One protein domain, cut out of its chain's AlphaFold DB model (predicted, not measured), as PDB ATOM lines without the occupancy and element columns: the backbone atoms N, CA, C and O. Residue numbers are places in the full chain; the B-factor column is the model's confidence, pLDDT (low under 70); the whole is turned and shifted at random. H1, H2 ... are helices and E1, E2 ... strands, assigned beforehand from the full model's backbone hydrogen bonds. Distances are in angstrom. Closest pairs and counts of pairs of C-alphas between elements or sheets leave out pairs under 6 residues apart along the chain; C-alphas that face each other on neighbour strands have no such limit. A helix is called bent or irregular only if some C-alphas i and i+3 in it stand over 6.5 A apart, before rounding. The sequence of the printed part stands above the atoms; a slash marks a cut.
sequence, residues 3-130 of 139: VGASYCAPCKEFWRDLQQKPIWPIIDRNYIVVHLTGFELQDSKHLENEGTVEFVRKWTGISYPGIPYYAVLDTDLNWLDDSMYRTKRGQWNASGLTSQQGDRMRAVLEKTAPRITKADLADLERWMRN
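What this domain is: This is residues 3 to 130 of the 139 residues of an uncharacterized protein of Armatimonadetes bacterium (UniProt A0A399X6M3). A small two-stranded hairpin, E2 and E3, sits near the middle; H5 packs on it, H6 beyond H5. H3 and H4 lie toward the other end of the longest axis with short E1, and H1 and H2 cover another side. The printed part has 128 residues with six named helices and three named strands, in the order H1 H2 E1 H3 H4 E2 E3 H5 H6, mostly helix. It is compact, radius of gyration of the C-alphas 14.5 A, spanning 44 by 35 by 25 A.

How they stand to each other: E2, residues 69 to 73, and E3, residues 79 to 82, form an antiparallel hairpin, with N 72 and O 81 within hydrogen-bond range at 2.8 A. H5, residues 99 to 112, comes closest to E3 at the C-alphas of Val 108 and Asp 81, 5.9 A. H6, residues 118 to 129, touches H5 in a helical hairpin, a shallow tilt of 23 degrees, opposite ways; closest C-alphas, Gly 102 and Met 128, 5.0 A. H2, residues 23 to 30, touches H6, closest C-alphas Ile 26 and Asp 120, 6.4 A. H1, residues 9 to 18, is close to but not clearly touching H2, closest C-alphas Leu 18 and Trp 24, 5.8 A. E1, residues 35 to 37, pairs with no named strand; its closest C-alpha pair with H4, residues 52 to 60, is Leu 36 and Thr 52, 6.7 A. Every O i to N i+4 pair is within hydrogen-bond range in H1, H2, H4, H5 and H6; H3, residues 42 to 47, has 0 of 2, but 2 of 3 O i to N i+3 pairs.

Where its parts are: H1, 14.3 A long, begins at C-alpha 9 (23.740, 9.328, -56.062). H5 measures 19.8 A; H6, 16.6 A, ends at C-alpha 129 (39.020, -2.658, -53.559). H3 is irregular: C-alphas 43 and 46 are 7.6 A apart.

The domain as a whole: The C-alphas farthest apart, Asp 43 and Lys 118, are 45.1 A apart. The printed part has no cut. The E3 to H5 link is long, 16 residues. Residues 96 to 97 have pLDDT under 70.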
ATOM      1  N   VAL A   3      22.982   6.954 -43.218       96.62
ATOM      2  CA  VAL A   3      22.473   8.302 -43.472       96.62
ATOM      3  C   VAL A   3      22.809   8.710 -44.899       96.62
ATOM      4  O   VAL A   3      23.963   8.626 -45.331       96.62
ATOM      5  N   GLY A   4      21.804   9.191 -45.618       96.38
ATOM      6  CA  GLY A   4      21.953   9.750 -46.957       96.38
ATOM      7  C   GLY A   4      20.915  10.829 -47.236       96.38
ATOM      8  O   GLY A   4      20.157  11.212 -46.354       96.38
ATOM      9  N   ALA A   5      20.880  11.293 -48.480       96.88
ATOM     10  CA  ALA A   5      19.904  12.262 -48.968       96.88
ATOM     11  C   ALA A   5      19.313  11.796 -50.304       96.88
ATOM     12  O   ALA A   5      19.943  11.036 -51.047       96.88
ATOM     13  N   SER A   6      18.131  12.294 -50.649       95.69
ATOM     14  CA  SER A   6      17.389  11.969 -51.869       95.69
ATOM     15  C   SER A   6      18.180  12.269 -53.146       95.69
ATOM     16  O   SER A   6      18.131  11.495 -54.110       95.69
ATOM     17  N   TYR A   7      18.967  13.347 -53.138       94.81
ATOM     18  CA  TYR A   7      19.809  13.768 -54.259       94.81
ATOM     19  C   TYR A   7      21.154  13.023 -54.328       94.81
ATOM     20  O   TYR A   7      21.870  13.121 -55.324       94.81
ATOM     21  N   CYS A   8      21.525  12.276 -53.285       93.19
ATOM     22  CA  CYS A   8      22.847  11.675 -53.160       93.19
ATOM     23  C   CYS A   8      22.961  10.385 -53.988       93.19
ATOM     24  O   CYS A   8      22.645   9.291 -53.516       93.19
ATOM     25  N   ALA A   9      23.457  10.495 -55.222       90.38
ATOM     26  CA  ALA A   9      23.740   9.328 -56.062       90.38
ATOM     27  C   ALA A   9      24.730   8.335 -55.406       90.38
ATOM     28  O   ALA A   9      24.385   7.153 -55.333       90.38
ATOM     29  N   PRO A  10      25.861   8.767 -54.803       87.88
ATOM     30  CA  PRO A  10      26.771   7.844 -54.116       87.88
ATOM     31  C   PRO A  10      26.123   7.081 -52.953       87.88
ATOM     32  O   PRO A  10      26.506   5.951 -52.671       87.88
ATOM     33  N   CYS A  11      25.122   7.662 -52.285       91.69
ATOM     34  CA  CYS A  11      24.388   6.991 -51.212       91.69
ATOM     35  C   CYS A  11      23.544   5.832 -51.754       91.69
ATOM     36  O   CYS A  11      23.492   4.764 -51.146       91.69
ATOM     37  N   LYS A  12      22.908   6.034 -52.915       90.62
ATOM     38  CA  LYS A  12      22.122   5.001 -53.605       90.62
ATOM     39  C   LYS A  12      23.019   3.886 -54.136       90.62
ATOM     40  O   LYS A  12      22.663   2.721 -54.013       90.62
ATOM     41  N   GLU A  13      24.180   4.240 -54.686       87.19
ATOM     42  CA  GLU A  13      25.189   3.272 -55.136       87.19
ATOM     43  C   GLU A  13      25.722   2.439 -53.974       87.19
ATOM     44  O   GLU A  13      25.640   1.218 -54.025       87.19
ATOM     45  N   PHE A  14      26.172   3.085 -52.893       87.25
ATOM     46  CA  PHE A  14      26.660   2.391 -51.703       87.25
ATOM     47  C   PHE A  14      25.620   1.412 -51.153       87.25
ATOM     48  O   PHE A  14      25.953   0.272 -50.846       87.25
ATOM     49  N   TRP A  15      24.354   1.834 -51.067       90.44
ATOM     50  CA  TRP A  15      23.282   0.955 -50.614       90.44
ATOM     51  C   TRP A  15      23.071  -0.238 -51.545       90.44
ATOM     52  O   TRP A  15      23.078  -1.377 -51.085       90.44
ATOM     53  N   ARG A  16      22.942   0.014 -52.854       88.94
ATOM     54  CA  ARG A  16      22.801  -1.041 -53.861       88.94
ATOM     55  C   ARG A  16      23.937  -2.055 -53.754       88.94
ATOM     56  O   ARG A  16      23.681  -3.251 -53.809       88.94
ATOM     57  N   ASP A  17      25.170  -1.585 -53.617       84.25
ATOM     58  CA  ASP A  17      26.355  -2.439 -53.625       84.25
ATOM     59  C   ASP A  17      26.473  -3.245 -52.320       84.25
ATOM     60  O   ASP A  17      26.821  -4.423 -52.361       84.25
ATOM     61  N   LEU A  18      26.087  -2.663 -51.178       87.00
ATOM     62  CA  LEU A  18      26.013  -3.365 -49.890       87.00
ATOM     63  C   LEU A  18      25.008  -4.530 -49.916       87.00
ATOM     64  O   LEU A  18      25.193  -5.528 -49.220       87.00
ATOM     65  N   GLN A  19      23.951  -4.407 -50.724       89.06
ATOM     66  CA  GLN A  19      22.915  -5.426 -50.892       89.06
ATOM     67  C   GLN A  19      23.322  -6.579 -51.831       89.06
ATOM     68  O   GLN A  19      22.598  -7.572 -51.930       89.06
ATOM     69  N   GLN A  20      24.460  -6.485 -52.525       86.94
ATOM     70  CA  GLN A  20      24.907  -7.542 -53.435       86.94
ATOM     71  C   GLN A  20      25.572  -8.704 -52.692       86.94
ATOM     72  O   GLN A  20      26.086  -8.567 -51.580       86.94
ATOM     73  N   LYS A  21      25.588  -9.883 -53.326       82.56
ATOM     74  CA  LYS A  21      26.374 -11.021 -52.836       82.56
ATOM     75  C   LYS A  21      27.876 -10.796 -53.073       82.56
ATOM     76  O   LYS A  21      28.242 -10.187 -54.076       82.56
ATOM     77  N   PRO A  22      28.740 -11.318 -52.179       85.06
ATOM     78  CA  PRO A  22      28.439 -12.038 -50.940       85.06
ATOM     79  C   PRO A  22      28.240 -11.100 -49.736       85.06
ATOM     80  O   PRO A  22      28.124 -11.576 -48.611       85.06
ATOM     81  N   ILE A  23      28.205  -9.782 -49.948       88.25
ATOM     82  CA  ILE A  23      28.282  -8.769 -48.890       88.25
ATOM     83  C   ILE A  23      27.026  -8.740 -48.028       88.25
ATOM     84  O   ILE A  23      27.131  -8.767 -46.802       88.25
ATOM     85  N   TRP A  24      25.840  -8.762 -48.638       92.50
ATOM     86  CA  TRP A  24      24.597  -8.664 -47.876       92.50
ATOM     87  C   TRP A  24      24.443  -9.745 -46.792       92.50
ATOM     88  O   TRP A  24      24.203  -9.375 -45.645       92.50
ATOM     89  N   PRO A  25      24.672 -11.049 -47.063       93.88
ATOM     90  CA  PRO A  25      24.663 -12.077 -46.017       93.88
ATOM     91  C   PRO A  25      25.606 -11.822 -44.832       93.88
ATOM     92  O   PRO A  25      25.336 -12.285 -43.724       93.88
ATOM     93  N   ILE A  26      26.725 -11.123 -45.045       93.38
ATOM     94  CA  ILE A  26      27.668 -10.760 -43.980       93.38
ATOM     95  C   ILE A  26      27.066  -9.649 -43.119       93.38
ATOM     96  O   ILE A  26      27.098  -9.734 -41.889       93.38
ATOM     97  N   ILE A  27      26.501  -8.624 -43.757       93.31
ATOM     98  CA  ILE A  27      25.899  -7.476 -43.077       93.31
ATOM     99  C   ILE A  27      24.632  -7.889 -42.327       93.31
ATOM    100  O   ILE A  27      24.560  -7.674 -41.122       93.31
ATOM    101  N   ASP A  28      23.687  -8.543 -43.001       94.94
ATOM    102  CA  ASP A  28      22.390  -8.968 -42.455       94.94
ATOM    103  C   ASP A  28      22.543  -9.941 -41.279       94.94
ATOM    104  O   ASP A  28      21.835  -9.865 -40.275       94.94
ATOM    105  N   ARG A  29      23.558 -10.815 -41.334       95.12
ATOM    106  CA  ARG A  29      23.864 -11.694 -40.205       95.12
ATOM    107  C   ARG A  29      24.291 -10.909 -38.973       95.12
ATOM    108  O   ARG A  29      24.023 -11.389 -37.879       95.12
ATOM    109  N   ASN A  30      24.977  -9.775 -39.107       94.81
ATOM    110  CA  ASN A  30      25.609  -9.074 -37.985       94.81
ATOM    111  C   ASN A  30      24.854  -7.829 -37.510       94.81
ATOM    112  O   ASN A  30      24.997  -7.465 -36.345       94.81
ATOM    113  N   TYR A  31      24.053  -7.202 -38.371       95.62
ATOM    114  CA  TYR A  31      23.463  -5.895 -38.114       95.62
ATOM    115  C   TYR A  31      22.017  -5.813 -38.577       95.62
ATOM    116  O   TYR A  31      21.640  -6.367 -39.602       95.62
ATOM    117  N   ILE A  32      21.245  -4.986 -37.874       95.12
ATOM    118  CA  ILE A  32      19.999  -4.430 -38.396       95.12
ATOM    119  C   ILE A  32      20.341  -3.094 -39.059       95.12
ATOM    120  O   ILE A  32      20.874  -2.182 -38.417       95.12
ATOM    121  N   VAL A  33      20.055  -2.968 -40.355       95.25
ATOM    122  CA  VAL A  33      20.329  -1.737 -41.107       95.25
ATOM    123  C   VAL A  33      19.097  -0.836 -41.098       95.25
ATOM    124  O   VAL A  33      18.045  -1.191 -41.615       95.25
ATOM    125  N   VAL A  34      19.250   0.358 -40.524       95.19
ATOM    126  CA  VAL A  34      18.235   1.423 -40.528       95.19
ATOM    127  C   VAL A  34      18.719   2.570 -41.403       95.19
ATOM    128  O   VAL A  34      19.849   3.032 -41.222       95.19
ATOM    129  N   HIS A  35      17.863   3.026 -42.315       95.06
ATOM    130  CA  HIS A  35      18.111   4.173 -43.183       95.06
ATOM    131  C   HIS A  35      17.500   5.434 -42.596       95.06
ATOM    132  O   HIS A  35      16.329   5.423 -42.224       95.06
ATOM    133  N   LEU A  36      18.277   6.511 -42.575       96.75
ATOM    134  CA  LEU A  36      17.794   7.844 -42.250       96.75
ATOM    135  C   LEU A  36      18.130   8.812 -43.382       96.75
ATOM    136  O   LEU A  36      19.223   8.779 -43.957       96.75
ATOM    137  N   THR A  37      17.191   9.699 -43.666       97.69
ATOM    138  CA  THR A  37      17.370  10.814 -44.586       97.69
ATOM    139  C   THR A  37      17.803  12.041 -43.800       97.69
ATOM    140  O   THR A  37      17.157  12.436 -42.831       97.69
ATOM    141  N   GLY A  38      18.899  12.660 -44.218       96.88
ATOM    142  CA  GLY A  38      19.428  13.879 -43.626       96.88
ATOM    143  C   GLY A  38      20.327  14.614 -44.610       96.88
ATOM    144  O   GLY A  38      20.761  14.056 -45.614       96.88
ATOM    145  N   PHE A  39      20.645  15.866 -44.295       96.69
ATOM    146  CA  PHE A  39      21.440  16.749 -45.151       96.69
ATOM    147  C   PHE A  39      20.811  17.006 -46.529       96.69
ATOM    148  O   PHE A  39      21.519  17.208 -47.509       96.69
ATOM    149  N   GLU A  40      19.483  17.043 -46.596       97.88
ATOM    150  CA  GLU A  40      18.737  17.443 -47.784       97.88
ATOM    151  C   GLU A  40      18.993  18.908 -48.150       97.88
ATOM    152  O   GLU A  40      19.327  19.746 -47.297       97.88
ATOM    153  N   LEU A  41      18.790  19.210 -49.435       95.88
ATOM    154  CA  LEU A  41      18.749  20.578 -49.951       95.88
ATOM    155  C   LEU A  41      17.551  21.338 -49.361       95.88
ATOM    156  O   LEU A  41      16.587  20.722 -48.912       95.88
ATOM    157  N   GLN A  42      17.607  22.674 -49.383       94.75
ATOM    158  CA  GLN A  42      16.631  23.549 -48.719       94.75
ATOM    159  C   GLN A  42      15.172  23.178 -49.038       94.75
ATOM    160  O   GLN A  42      14.373  23.002 -48.121       94.75
ATOM    161  N   ASP A  43      14.853  22.987 -50.319       95.81
ATOM    162  CA  ASP A  43      13.486  22.696 -50.771       95.81
ATOM    163  C   ASP A  43      13.011  21.284 -50.379       95.81
ATOM    164  O   ASP A  43      11.812  21.026 -50.295       95.81
ATOM    165  N   SER A  44      13.947  20.386 -50.063       96.69
ATOM    166  CA  SER A  44      13.700  18.987 -49.692       96.69
ATOM    167  C   SER A  44      13.900  18.711 -48.202       96.69
ATOM    168  O   SER A  44      13.838  17.558 -47.787       96.69
ATOM    169  N   LYS A  45      14.105  19.739 -47.364       96.50
ATOM    170  CA  LYS A  45      14.303  19.570 -45.911       96.50
ATOM    171  C   LYS A  45      13.186  18.799 -45.219       96.50
ATOM    172  O   LYS A  45      13.435  18.077 -44.264       96.50
ATOM    173  N   HIS A  46      11.971  18.906 -45.740       95.69
ATOM    174  CA  HIS A  46      10.805  18.178 -45.253       95.69
ATOM    175  C   HIS A  46      10.877  16.651 -45.467       95.69
ATOM    176  O   HIS A  46      10.047  15.934 -44.918       95.69
ATOM    177  N   LEU A  47      11.833  16.147 -46.261       96.88
ATOM    178  CA  LEU A  47      12.086  14.713 -46.451       96.88
ATOM    179  C   LEU A  47      13.044  14.130 -45.402       96.88
ATOM    180  O   LEU A  47      13.212  12.911 -45.347       96.88
ATOM    181  N   GLU A  48      13.706  14.974 -44.604       98.06
ATOM    182  CA  GLU A  48      14.614  14.509 -43.557       98.06
ATOM    183  C   GLU A  48      13.836  13.784 -42.456       98.06
ATOM    184  O   GLU A  48      12.756  14.203 -42.037       98.06
ATOM    185  N   ASN A  49      14.415  12.700 -41.941       97.94
ATOM    186  CA  ASN A  49      13.945  12.136 -40.689       97.94
ATOM    187  C   ASN A  49      14.327  13.100 -39.562       97.94
ATOM    188  O   ASN A  49      15.500  13.473 -39.434       97.94
ATOM    189  N   GLU A  50      13.344  13.473 -38.744       97.00
ATOM    190  CA  GLU A  50      13.520  14.413 -37.636       97.00
ATOM    191  C   GLU A  50      14.711  14.021 -36.743       97.00
ATOM    192  O   GLU A  50      14.876  12.861 -36.365       97.00
ATOM    193  N   GLY A  51      15.575  14.993 -36.439       95.62
ATOM    194  CA  GLY A  51      16.733  14.811 -35.561       95.62
ATOM    195  C   GLY A  51      17.966  14.165 -36.205       95.62
ATOM    196  O   GLY A  51      19.011  14.099 -35.557       95.62
ATOM    197  N   THR A  52      17.902  13.699 -37.460       96.00
ATOM    198  CA  THR A  52      19.031  12.994 -38.110       96.00
ATOM    199  C   THR A  52      20.277  13.871 -38.215       96.00
ATOM    200  O   THR A  52      21.388  13.432 -37.912       96.00
ATOM    201  N   VAL A  53      20.113  15.127 -38.637       96.75
ATOM    202  CA  VAL A  53      21.237  16.052 -38.839       96.75
ATOM    203  C   VAL A  53      21.854  16.451 -37.499       96.75
ATOM    204  O   VAL A  53      23.079  16.442 -37.357       96.75
ATOM    205  N   GLU A  54      21.028  16.769 -36.504       95.94
ATOM    206  CA  GLU A  54      21.451  17.105 -35.142       95.94
ATOM    207  C   GLU A  54      22.231  15.953 -34.512       95.94
ATOM    208  O   GLU A  54      23.303  16.160 -33.939       95.94
ATOM    209  N   PHE A  55      21.722  14.733 -34.669       92.88
ATOM    210  CA  PHE A  55      22.337  13.515 -34.168       92.88
ATOM    211  C   PHE A  55      23.737  13.291 -34.748       92.88
ATOM    212  O   PHE A  55      24.707  13.139 -34.002       92.88
ATOM    213  N   VAL A  56      23.872  13.351 -36.076       94.50
ATOM    214  CA  VAL A  56      25.163  13.160 -36.752       94.50
ATOM    215  C   VAL A  56      26.167  14.245 -36.352       94.50
ATOM    216  O   VAL A  56      27.333  13.945 -36.088       94.50
ATOM    217  N   ARG A  57      25.728  15.504 -36.250       95.56
ATOM    218  CA  ARG A  57      26.583  16.620 -35.813       95.56
ATOM    219  C   ARG A  57      27.066  16.450 -34.380       95.56
ATOM    220  O   ARG A  57      28.241  16.685 -34.107       95.56
ATOM    221  N   LYS A  58      26.177  16.032 -33.475       92.94
ATOM    222  CA  LYS A  58      26.498  15.824 -32.058       92.94
ATOM    223  C   LYS A  58      27.589  14.772 -31.872       92.94
ATOM    224  O   LYS A  58      28.447  14.948 -31.015       92.94
ATOM    225  N   TRP A  59      27.558  13.698 -32.653       90.44
ATOM    226  CA  TRP A  59      28.526  12.608 -32.517       90.44
ATOM    227  C   TRP A  59      29.834  12.841 -33.250       90.44
ATOM    228  O   TRP A  59      30.897  12.609 -32.687       90.44
ATOM    229  N   THR A  60      29.770  13.329 -34.485       90.94
ATOM    230  CA  THR A  60      30.986  13.549 -35.279       90.94
ATOM    231  C   THR A  60      31.722  14.828 -34.873       90.94
ATOM    232  O   THR A  60      32.914  14.963 -35.140       90.94
ATOM    233  N   GLY A  61      31.019  15.793 -34.266       93.00
ATOM    234  CA  GLY A  61      31.526  17.146 -34.029       93.00
ATOM    235  C   GLY A  61      31.666  17.979 -35.310       93.00
ATOM    236  O   GLY A  61      32.318  19.022 -35.291       93.00
ATOM    237  N   ILE A  62      31.090  17.530 -36.431       91.25
ATOM    238  CA  ILE A  62      31.258  18.134 -37.759       91.25
ATOM    239  C   ILE A  62      29.901  18.586 -38.294       91.25
ATOM    240  O   ILE A  62      28.923  17.845 -38.253       91.25
ATOM    241  N   SER A  63      29.841  19.800 -38.849       92.06
ATOM    242  CA  SER A  63      28.607  20.381 -39.402       92.06
ATOM    243  C   SER A  63      28.047  19.604 -40.602       92.06
ATOM    244  O   SER A  63      26.824  19.524 -40.759       92.06
ATOM    245  N   TYR A  64      28.934  19.040 -41.424       92.56
ATOM    246  CA  TYR A  64      28.636  18.136 -42.530       92.56
ATOM    247  C   TYR A  64      29.769  17.102 -42.686       92.56
ATOM    248  O   TYR A  64      30.856  17.466 -43.138       92.56
ATOM    249  N   PRO A  65      29.553  15.827 -42.316       90.88
ATOM    250  CA  PRO A  65      30.589  14.792 -42.404       90.88
ATOM    251  C   PRO A  65      30.826  14.284 -43.834       90.88
ATOM    252  O   PRO A  65      31.813  13.599 -44.080       90.88
ATOM    253  N   GLY A  66      29.934  14.608 -44.775       91.56
ATOM    254  CA  GLY A  66      29.812  13.909 -46.053       91.56
ATOM    255  C   GLY A  66      28.840  12.728 -45.957       91.56
ATOM    256  O   GLY A  66      28.702  12.115 -44.902       91.56
ATOM    257  N   ILE A  67      28.156  12.423 -47.061       93.62
ATOM    258  CA  ILE A  67      27.230  11.289 -47.187       93.62
ATOM    259  C   ILE A  67      27.611  10.397 -48.390       93.62
ATOM    260  O   ILE A  67      28.092  10.933 -49.390       93.62
ATOM    261  N   PRO A  68      27.406   9.065 -48.340       92.75
ATOM    262  CA  PRO A  68      26.747   8.328 -47.261       92.75
ATOM    263  C   PRO A  68      27.587   8.291 -45.980       92.75
ATOM    264  O   PRO A  68      28.797   8.112 -46.034       92.75
ATOM    265  N   TYR A  69      26.927   8.460 -44.837       94.94
ATOM    266  CA  TYR A  69      27.523   8.301 -43.509       94.94
ATOM    267  C   TYR A  69      26.894   7.083 -42.843       94.94
ATOM    268  O   TYR A  69      25.681   6.914 -42.924       94.94
ATOM    269  N   TYR A  70      27.666   6.242 -42.163       94.31
ATOM    270  CA  TYR A  70      27.093   5.185 -41.330       94.31
ATOM    271  C   TYR A  70      27.684   5.205 -39.929       94.31
ATOM    272  O   TYR A  70      28.834   5.580 -39.722       94.31
ATOM    273  N   ALA A  71      26.881   4.760 -38.971       95.25
ATOM    274  CA  ALA A  71      27.311   4.499 -37.607       95.25
ATOM    275  C   ALA A  71      26.773   3.149 -37.143       95.25
ATOM    276  O   ALA A  71      25.663   2.741 -37.523       95.25
ATOM    277  N   VAL A  72      27.559   2.472 -36.315       96.38
ATOM    278  CA  VAL A  72      27.193   1.220 -35.659       96.38
ATOM    279  C   VAL A  72      26.935   1.497 -34.189       96.38
ATOM    280  O   VAL A  72      27.750   2.129 -33.516       96.38
ATOM    281  N   LEU A  73      25.781   1.022 -33.724       95.19
ATOM    282  CA  LEU A  73      25.299   1.170 -32.357       95.19
ATOM    283  C   LEU A  73      25.158  -0.199 -31.714       95.19
ATOM    284  O   LEU A  73      24.944  -1.185 -32.423       95.19
ATOM    285  N   ASP A  74      25.246  -0.244 -30.390       94.81
ATOM    286  CA  ASP A  74      24.806  -1.414 -29.638       94.81
ATOM    287  C   ASP A  74      23.271  -1.459 -29.512       94.81
ATOM    288  O   ASP A  74      22.538  -0.626 -30.058       94.81
ATOM    289  N   THR A  75      22.771  -2.469 -28.801       93.44
ATOM    290  CA  THR A  75      21.337  -2.684 -28.576       93.44
ATOM    291  C   THR A  75      20.688  -1.623 -27.688       93.44
ATOM    292  O   THR A  75      19.470  -1.473 -27.742       93.44
ATOM    293  N   ASP A  76      21.484  -0.875 -26.924       94.38
ATOM    294  CA  ASP A  76      21.044   0.225 -26.062       94.38
ATOM    295  C   ASP A  76      21.189   1.588 -26.767       94.38
ATOM    296  O   ASP A  76      21.008   2.643 -26.158       94.38
ATOM    297  N   LEU A  77      21.482   1.566 -28.075       89.56
ATOM    298  CA  LEU A  77      21.691   2.728 -28.939       89.56
ATOM    299  C   LEU A  77      22.926   3.566 -28.573       89.56
ATOM    300  O   LEU A  77      23.043   4.717 -29.013       89.56
ATOM    301  N   ASN A  78      23.881   3.002 -27.832       93.44
ATOM    302  CA  ASN A  78      25.169   3.649 -27.621       93.44
ATOM    303  C   ASN A  78      26.019   3.547 -28.886       93.44
ATOM    304  O   ASN A  78      26.025   2.537 -29.590       93.44
ATOM    305  N   TRP A  79      26.782   4.602 -29.161       93.88
ATOM    306  CA  TRP A  79      27.705   4.644 -30.289       93.88
ATOM    307  C   TRP A  79      28.898   3.702 -30.078       93.88
ATOM    308  O   TRP A  79      29.570   3.778 -29.049       93.88
ATOM    309  N   LEU A  80      29.186   2.849 -31.068       96.00
ATOM    310  CA  LEU A  80      30.345   1.947 -31.060       96.00
ATOM    311  C   LEU A  80      31.449   2.411 -32.014       96.00
ATOM    312  O   LEU A  80      32.630   2.418 -31.645       96.00
ATOM    313  N   ASP A  81      31.077   2.734 -33.256       96.06
ATOM    314  CA  ASP A  81      31.979   3.291 -34.265       96.06
ATOM    315  C   ASP A  81      31.217   3.889 -35.467       96.06
ATOM    316  O   ASP A  81      30.004   3.703 -35.600       96.06
ATOM    317  N   ASP A  82      31.915   4.587 -36.367       95.12
ATOM    318  CA  ASP A  82      31.319   5.226 -37.551       95.12
ATOM    319  C   ASP A  82      32.190   5.204 -38.815       95.12
ATOM    320  O   ASP A  82      33.318   4.723 -38.830       95.12
ATOM    321  N   SER A  83      31.661   5.752 -39.904       93.50
ATOM    322  CA  SER A  83      32.339   5.838 -41.194       93.50
ATOM    323  C   SER A  83      33.313   7.012 -41.325       93.50
ATOM    324  O   SER A  83      33.816   7.248 -42.421       93.50
ATOM    325  N   MET A  84      33.565   7.794 -40.268       94.12
ATOM    326  CA  MET A  84      34.460   8.947 -40.357       94.12
ATOM    327  C   MET A  84      35.906   8.494 -40.520       94.12
ATOM    328  O   MET A  84      36.411   7.677 -39.752       94.12
ATOM    329  N   TYR A  85      36.615   9.084 -41.473       90.31
ATOM    330  CA  TYR A  85      38.046   8.892 -41.661       90.31
ATOM    331  C   TYR A  85      38.748  10.222 -41.956       90.31
ATOM    332  O   TYR A  85      38.129  11.220 -42.337       90.31
ATOM    333  N   ARG A  86      40.073  10.250 -41.769       88.56
ATOM    334  CA  ARG A  86      40.922  11.380 -42.170       88.56
ATOM    335  C   ARG A  86      41.440  11.142 -43.581       88.56
ATOM    336  O   ARG A  86      42.118  10.153 -43.829       88.56
ATOM    337  N   THR A  87      41.162  12.070 -44.490       84.50
ATOM    338  CA  THR A  87      41.744  12.062 -45.836       84.50
ATOM    339  C   THR A  87      43.264  12.251 -45.780       84.50
ATOM    340  O   THR A  87      43.801  12.766 -44.798       84.50
ATOM    341  N   LYS A  88      43.974  11.966 -46.882       82.75
ATOM    342  CA  LYS A  88      45.417  12.271 -47.025       82.75
ATOM    343  C   LYS A  88      45.782  13.740 -46.759       82.75
ATOM    344  O   LYS A  88      46.926  14.032 -46.438       82.75
ATOM    345  N   ARG A  89      44.825  14.666 -46.902       85.06
ATOM    346  CA  ARG A  89      44.990  16.099 -46.596       85.06
ATOM    347  C   ARG A  89      44.637  16.445 -45.142       85.06
ATOM    348  O   ARG A  89      44.528  17.616 -44.803       85.06
ATOM    349  N   GLY A  90      44.396  15.443 -44.299       85.88
ATOM    350  CA  GLY A  90      44.025  15.609 -42.898       85.88
ATOM    351  C   GLY A  90      42.586  16.071 -42.673       85.88
ATOM    352  O   GLY A  90      42.247  16.422 -41.551       85.88
ATOM    353  N   GLN A  91      41.715  16.088 -43.683       87.12
ATOM    354  CA  GLN A  91      40.314  16.504 -43.517       87.12
ATOM    355  C   GLN A  91      39.450  15.329 -43.068       87.12
ATOM    356  O   GLN A  91      39.645  14.220 -43.557       87.12
ATOM    357  N   TRP A  92      38.496  15.565 -42.172       88.88
ATOM    358  CA  TRP A  92      37.487  14.565 -41.832       88.88
ATOM    359  C   TRP A  92      36.483  14.394 -42.972       88.88
ATOM    360  O   TRP A  92      36.037  15.385 -43.548       88.88
ATOM    361  N   ASN A  93      36.141  13.150 -43.290       87.88
ATOM    362  CA  ASN A  93      35.145  12.809 -44.297       87.88
ATOM    363  C   ASN A  93      34.511  11.448 -43.970       87.88
ATOM    364  O   ASN A  93      35.166  10.592 -43.385       87.88
ATOM    365  N   ALA A  94      33.261  11.255 -44.364       86.38
ATOM    366  CA  ALA A  94      32.547   9.982 -44.367       86.38
ATOM    367  C   ALA A  94      32.119   9.551 -45.777       86.38
ATOM    368  O   ALA A  94      31.801   8.388 -45.996       86.38
ATOM    369  N   SER A  95      32.116  10.477 -46.736       78.12
ATOM    370  CA  SER A  95      31.690  10.243 -48.110       78.12
ATOM    371  C   SER A  95      32.792   9.613 -48.957       78.12
ATOM    372  O   SER A  95      33.906  10.134 -49.042       78.12
ATOM    373  N   GLY A  96      32.404   8.608 -49.741       67.94
ATOM    374  CA  GLY A  96      33.115   8.188 -50.948       67.94
ATOM    375  C   GLY A  96      33.497   6.716 -50.950       67.94
ATOM    376  O   GLY A  96      33.920   6.167 -49.945       67.94
ATOM    377  N   LEU A  97      33.417   6.081 -52.117       66.12
ATOM    378  CA  LEU A  97      33.856   4.702 -52.344       66.12
ATOM    379  C   LEU A  97      35.369   4.671 -52.616       66.12
ATOM    380  O   LEU A  97      35.826   4.348 -53.708       66.12
ATOM    381  N   THR A  98      36.156   5.117 -51.635       70.75
ATOM    382  CA  THR A  98      37.625   5.166 -51.726       70.75
ATOM    383  C   THR A  98      38.262   4.024 -50.942       70.75
ATOM    384  O   THR A  98      37.639   3.472 -50.038       70.75
ATOM    385  N   SER A  99      39.537   3.722 -51.205       74.88
ATOM    386  CA  SER A  99      40.271   2.732 -50.404       74.88
ATOM    387  C   SER A  99      40.286   3.073 -48.910       74.88
ATOM    388  O   SER A  99      40.109   2.182 -48.097       74.88
ATOM    389  N   GLN A 100      40.393   4.359 -48.547       81.25
ATOM    390  CA  GLN A 100      40.331   4.803 -47.145       81.25
ATOM    391  C   GLN A 100      38.963   4.540 -46.509       81.25
ATOM    392  O   GLN A 100      38.898   4.165 -45.343       81.25
ATOM    393  N   GLN A 101      37.879   4.707 -47.272       80.00
ATOM    394  CA  GLN A 101      36.546   4.345 -46.792       80.00
ATOM    395  C   GLN A 101      36.418   2.834 -46.618       80.00
ATOM    396  O   GLN A 101      35.797   2.376 -45.662       80.00
ATOM    397  N   GLY A 102      37.025   2.063 -47.523       82.94
ATOM    398  CA  GLY A 102      37.124   0.620 -47.385       82.94
ATOM    399  C   GLY A 102      37.848   0.226 -46.098       82.94
ATOM    400  O   GLY A 102      37.288  -0.449 -45.239       82.94
ATOM    401  N   ASP A 103      39.064   0.729 -45.900       86.38
ATOM    402  CA  ASP A 103      39.850   0.475 -44.690       86.38
ATOM    403  C   ASP A 103      39.064   0.852 -43.425       86.38
ATOM    404  O   ASP A 103      39.049   0.100 -42.445       86.38
ATOM    405  N   ARG A 104      38.337   1.979 -43.472       90.25
ATOM    406  CA  ARG A 104      37.468   2.404 -42.375       90.25
ATOM    407  C   ARG A 104      36.323   1.429 -42.137       90.25
ATOM    408  O   ARG A 104      36.105   1.048 -40.989       90.25
ATOM    409  N   MET A 105      35.635   0.978 -43.184       89.44
ATOM    410  CA  MET A 105      34.544   0.021 -43.028       89.44
ATOM    411  C   MET A 105      35.033  -1.310 -42.474       89.44
ATOM    412  O   MET A 105      34.424  -1.830 -41.545       89.44
ATOM    413  N   ARG A 106      36.171  -1.828 -42.946       90.31
ATOM    414  CA  ARG A 106      36.780  -3.028 -42.359       90.31
ATOM    415  C   ARG A 106      37.047  -2.845 -40.868       90.31
ATOM    416  O   ARG A 106      36.679  -3.721 -40.095       90.31
ATOM    417  N   ALA A 107      37.656  -1.728 -40.465       92.69
ATOM    418  CA  ALA A 107      37.962  -1.464 -39.060       92.69
ATOM    419  C   ALA A 107      36.695  -1.403 -38.189       92.69
ATOM    420  O   ALA A 107      36.658  -1.996 -37.112       92.69
ATOM    421  N   VAL A 108      35.639  -0.744 -38.679       94.56
ATOM    422  CA  VAL A 108      34.339  -0.695 -37.996       94.56
ATOM    423  C   VAL A 108      33.756  -2.097 -37.858       94.56
ATOM    424  O   VAL A 108      33.369  -2.496 -36.763       94.56
ATOM    425  N   LEU A 109      33.718  -2.869 -38.946       93.69
ATOM    426  CA  LEU A 109      33.132  -4.206 -38.952       93.69
ATOM    427  C   LEU A 109      33.906  -5.175 -38.049       93.69
ATOM    428  O   LEU A 109      33.291  -5.907 -37.283       93.69
ATOM    429  N   GLU A 110      35.238  -5.137 -38.076       94.12
ATOM    430  CA  GLU A 110      36.105  -5.942 -37.206       94.12
ATOM    431  C   GLU A 110      35.894  -5.617 -35.719       94.12
ATOM    432  O   GLU A 110      35.908  -6.517 -34.883       94.12
ATOM    433  N   LYS A 111      35.646  -4.345 -35.387       95.69
ATOM    434  CA  LYS A 111      35.395  -3.898 -34.011       95.69
ATOM    435  C   LYS A 111      33.978  -4.213 -33.524       95.69
ATOM    436  O   LYS A 111      33.786  -4.433 -32.331       95.69
ATOM    437  N   THR A 112      32.987  -4.169 -34.413       96.44
ATOM    438  CA  THR A 112      31.571  -4.073 -34.013       96.44
ATOM    439  C   THR A 112      30.699  -5.263 -34.416       96.44
ATOM    440  O   THR A 112      29.606  -5.401 -33.871       96.44
ATOM    441  N   ALA A 113      31.170  -6.171 -35.282       95.19
ATOM    442  CA  ALA A 113      30.475  -7.422 -35.591       95.19
ATOM    443  C   ALA A 113      31.100  -8.607 -34.834       95.19
ATOM    444  O   ALA A 113      32.037  -9.228 -35.334       95.19
ATOM    445  N   PRO A 114      30.556  -9.024 -33.678       89.81
ATOM    446  CA  PRO A 114      31.134 -10.119 -32.892       89.81
ATOM    447  C   PRO A 114      31.085 -11.485 -33.597       89.81
ATOM    448  O   PRO A 114      31.790 -12.406 -33.194       89.81
ATOM    449  N   ARG A 115      30.249 -11.642 -34.635       93.69
ATOM    450  CA  ARG A 115      30.108 -12.883 -35.415       93.69
ATOM    451  C   ARG A 115      30.802 -12.815 -36.778       93.69
ATOM    452  O   ARG A 115      30.582 -13.699 -37.611       93.69
ATOM    453  N   ILE A 116      31.601 -11.778 -37.037       94.88
ATOM    454  CA  ILE A 116      32.355 -11.671 -38.285       94.88
ATOM    455  C   ILE A 116      33.553 -12.619 -38.272       94.88
ATOM    456  O   ILE A 116      34.279 -12.738 -37.287       94.88
ATOM    457  N   THR A 117      33.755 -13.322 -39.377       95.06
ATOM    458  CA  THR A 117      34.870 -14.251 -39.555       95.06
ATOM    459  C   THR A 117      35.984 -13.610 -40.375       95.06
ATOM    460  O   THR A 117      35.791 -12.621 -41.082       95.06
ATOM    461  N   LYS A 118      37.174 -14.221 -40.349       92.44
ATOM    462  CA  LYS A 118      38.283 -13.802 -41.220       92.44
ATOM    463  C   LYS A 118      37.940 -13.923 -42.710       92.44
ATOM    464  O   LYS A 118      38.427 -13.119 -43.497       92.44
ATOM    465  N   ALA A 119      37.120 -14.909 -43.084       92.38
ATOM    466  CA  ALA A 119      36.660 -15.082 -44.459       92.38
ATOM    467  C   ALA A 119      35.723 -13.940 -44.875       92.38
ATOM    468  O   ALA A 119      35.946 -13.330 -45.915       92.38
ATOM    469  N   ASP A 120      34.771 -13.571 -44.010       93.00
ATOM    470  CA  ASP A 120      33.886 -12.427 -44.259       93.00
ATOM    471  C   ASP A 120      34.689 -11.134 -44.478       93.00
ATOM    472  O   ASP A 120      34.436 -10.383 -45.417       93.00
ATOM    473  N   LEU A 121      35.692 -10.882 -43.626       90.19
ATOM    474  CA  LEU A 121      36.559  -9.706 -43.744       90.19
ATOM    475  C   LEU A 121      37.352  -9.696 -45.061       90.19
ATOM    476  O   LEU A 121      37.568  -8.625 -45.624       90.19
ATOM    477  N   ALA A 122      37.768 -10.863 -45.562       88.88
ATOM    478  CA  ALA A 122      38.474 -10.978 -46.835       88.88
ATOM    479  C   ALA A 122      37.552 -10.711 -48.039       88.88
ATOM    480  O   ALA A 122      37.965 -10.042 -48.990       88.88
ATOM    481  N   ASP A 123      36.306 -11.185 -47.994       87.81
ATOM    482  CA  ASP A 123      35.305 -10.900 -49.028       87.81
ATOM    483  C   ASP A 123      34.933  -9.412 -49.055       87.81
ATOM    484  O   ASP A 123      34.885  -8.800 -50.125       87.81
ATOM    485  N   LEU A 124      34.772  -8.802 -47.878       84.50
ATOM    486  CA  LEU A 124      34.576  -7.360 -47.736       84.50
ATOM    487  C   LEU A 124      35.761  -6.578 -48.306       84.50
ATOM    488  O   LEU A 124      35.560  -5.667 -49.100       84.50
ATOM    489  N   GLU A 125      36.997  -6.940 -47.959       83.88
ATOM    490  CA  GLU A 125      38.190  -6.275 -48.495       83.88
ATOM    491  C   GLU A 125      38.244  -6.332 -50.024       83.88
ATOM    492  O   GLU A 125      38.526  -5.329 -50.686       83.88
ATOM    493  N   ARG A 126      37.923  -7.492 -50.596       82.06
ATOM    494  CA  ARG A 126      37.878  -7.690 -52.044       82.06
ATOM    495  C   ARG A 126      36.828  -6.801 -52.711       82.06
ATOM    496  O   ARG A 126      37.132  -6.186 -53.732       82.06
ATOM    497  N   TRP A 127      35.642  -6.682 -52.115       80.19
ATOM    498  CA  TRP A 127      34.593  -5.776 -52.584       80.19
ATOM    499  C   TRP A 127      35.008  -4.303 -52.467       80.19
ATOM    500  O   TRP A 127      34.894  -3.554 -53.433       80.19
ATOM    501  N   MET A 128      35.604  -3.888 -51.348       75.88
ATOM    502  CA  MET A 128      36.033  -2.497 -51.129       75.88
ATOM    503  C   MET A 128      37.132  -2.038 -52.092       75.88
ATOM    504  O   MET A 128      37.225  -0.853 -52.409       75.88
ATOM    505  N   ARG A 129      37.979  -2.959 -52.566       74.75
ATOM    506  CA  ARG A 129      39.020  -2.658 -53.559       74.75
ATOM    507  C   ARG A 129      38.449  -2.400 -54.950       74.75
ATOM    508  O   ARG A 129      39.109  -1.731 -55.744       74.75
ATOM    509  N   ASN A 130      37.266  -2.928 -55.258       70.44
ATOM    510  CA  ASN A 130      36.627  -2.747 -56.552       70.44
ATOM    511  C   ASN A 130      35.098  -2.923 -56.465       70.44
ATOM    512  O   ASN A 130      34.565  -3.935 -56.932       70.44
TER     513      ASN A 130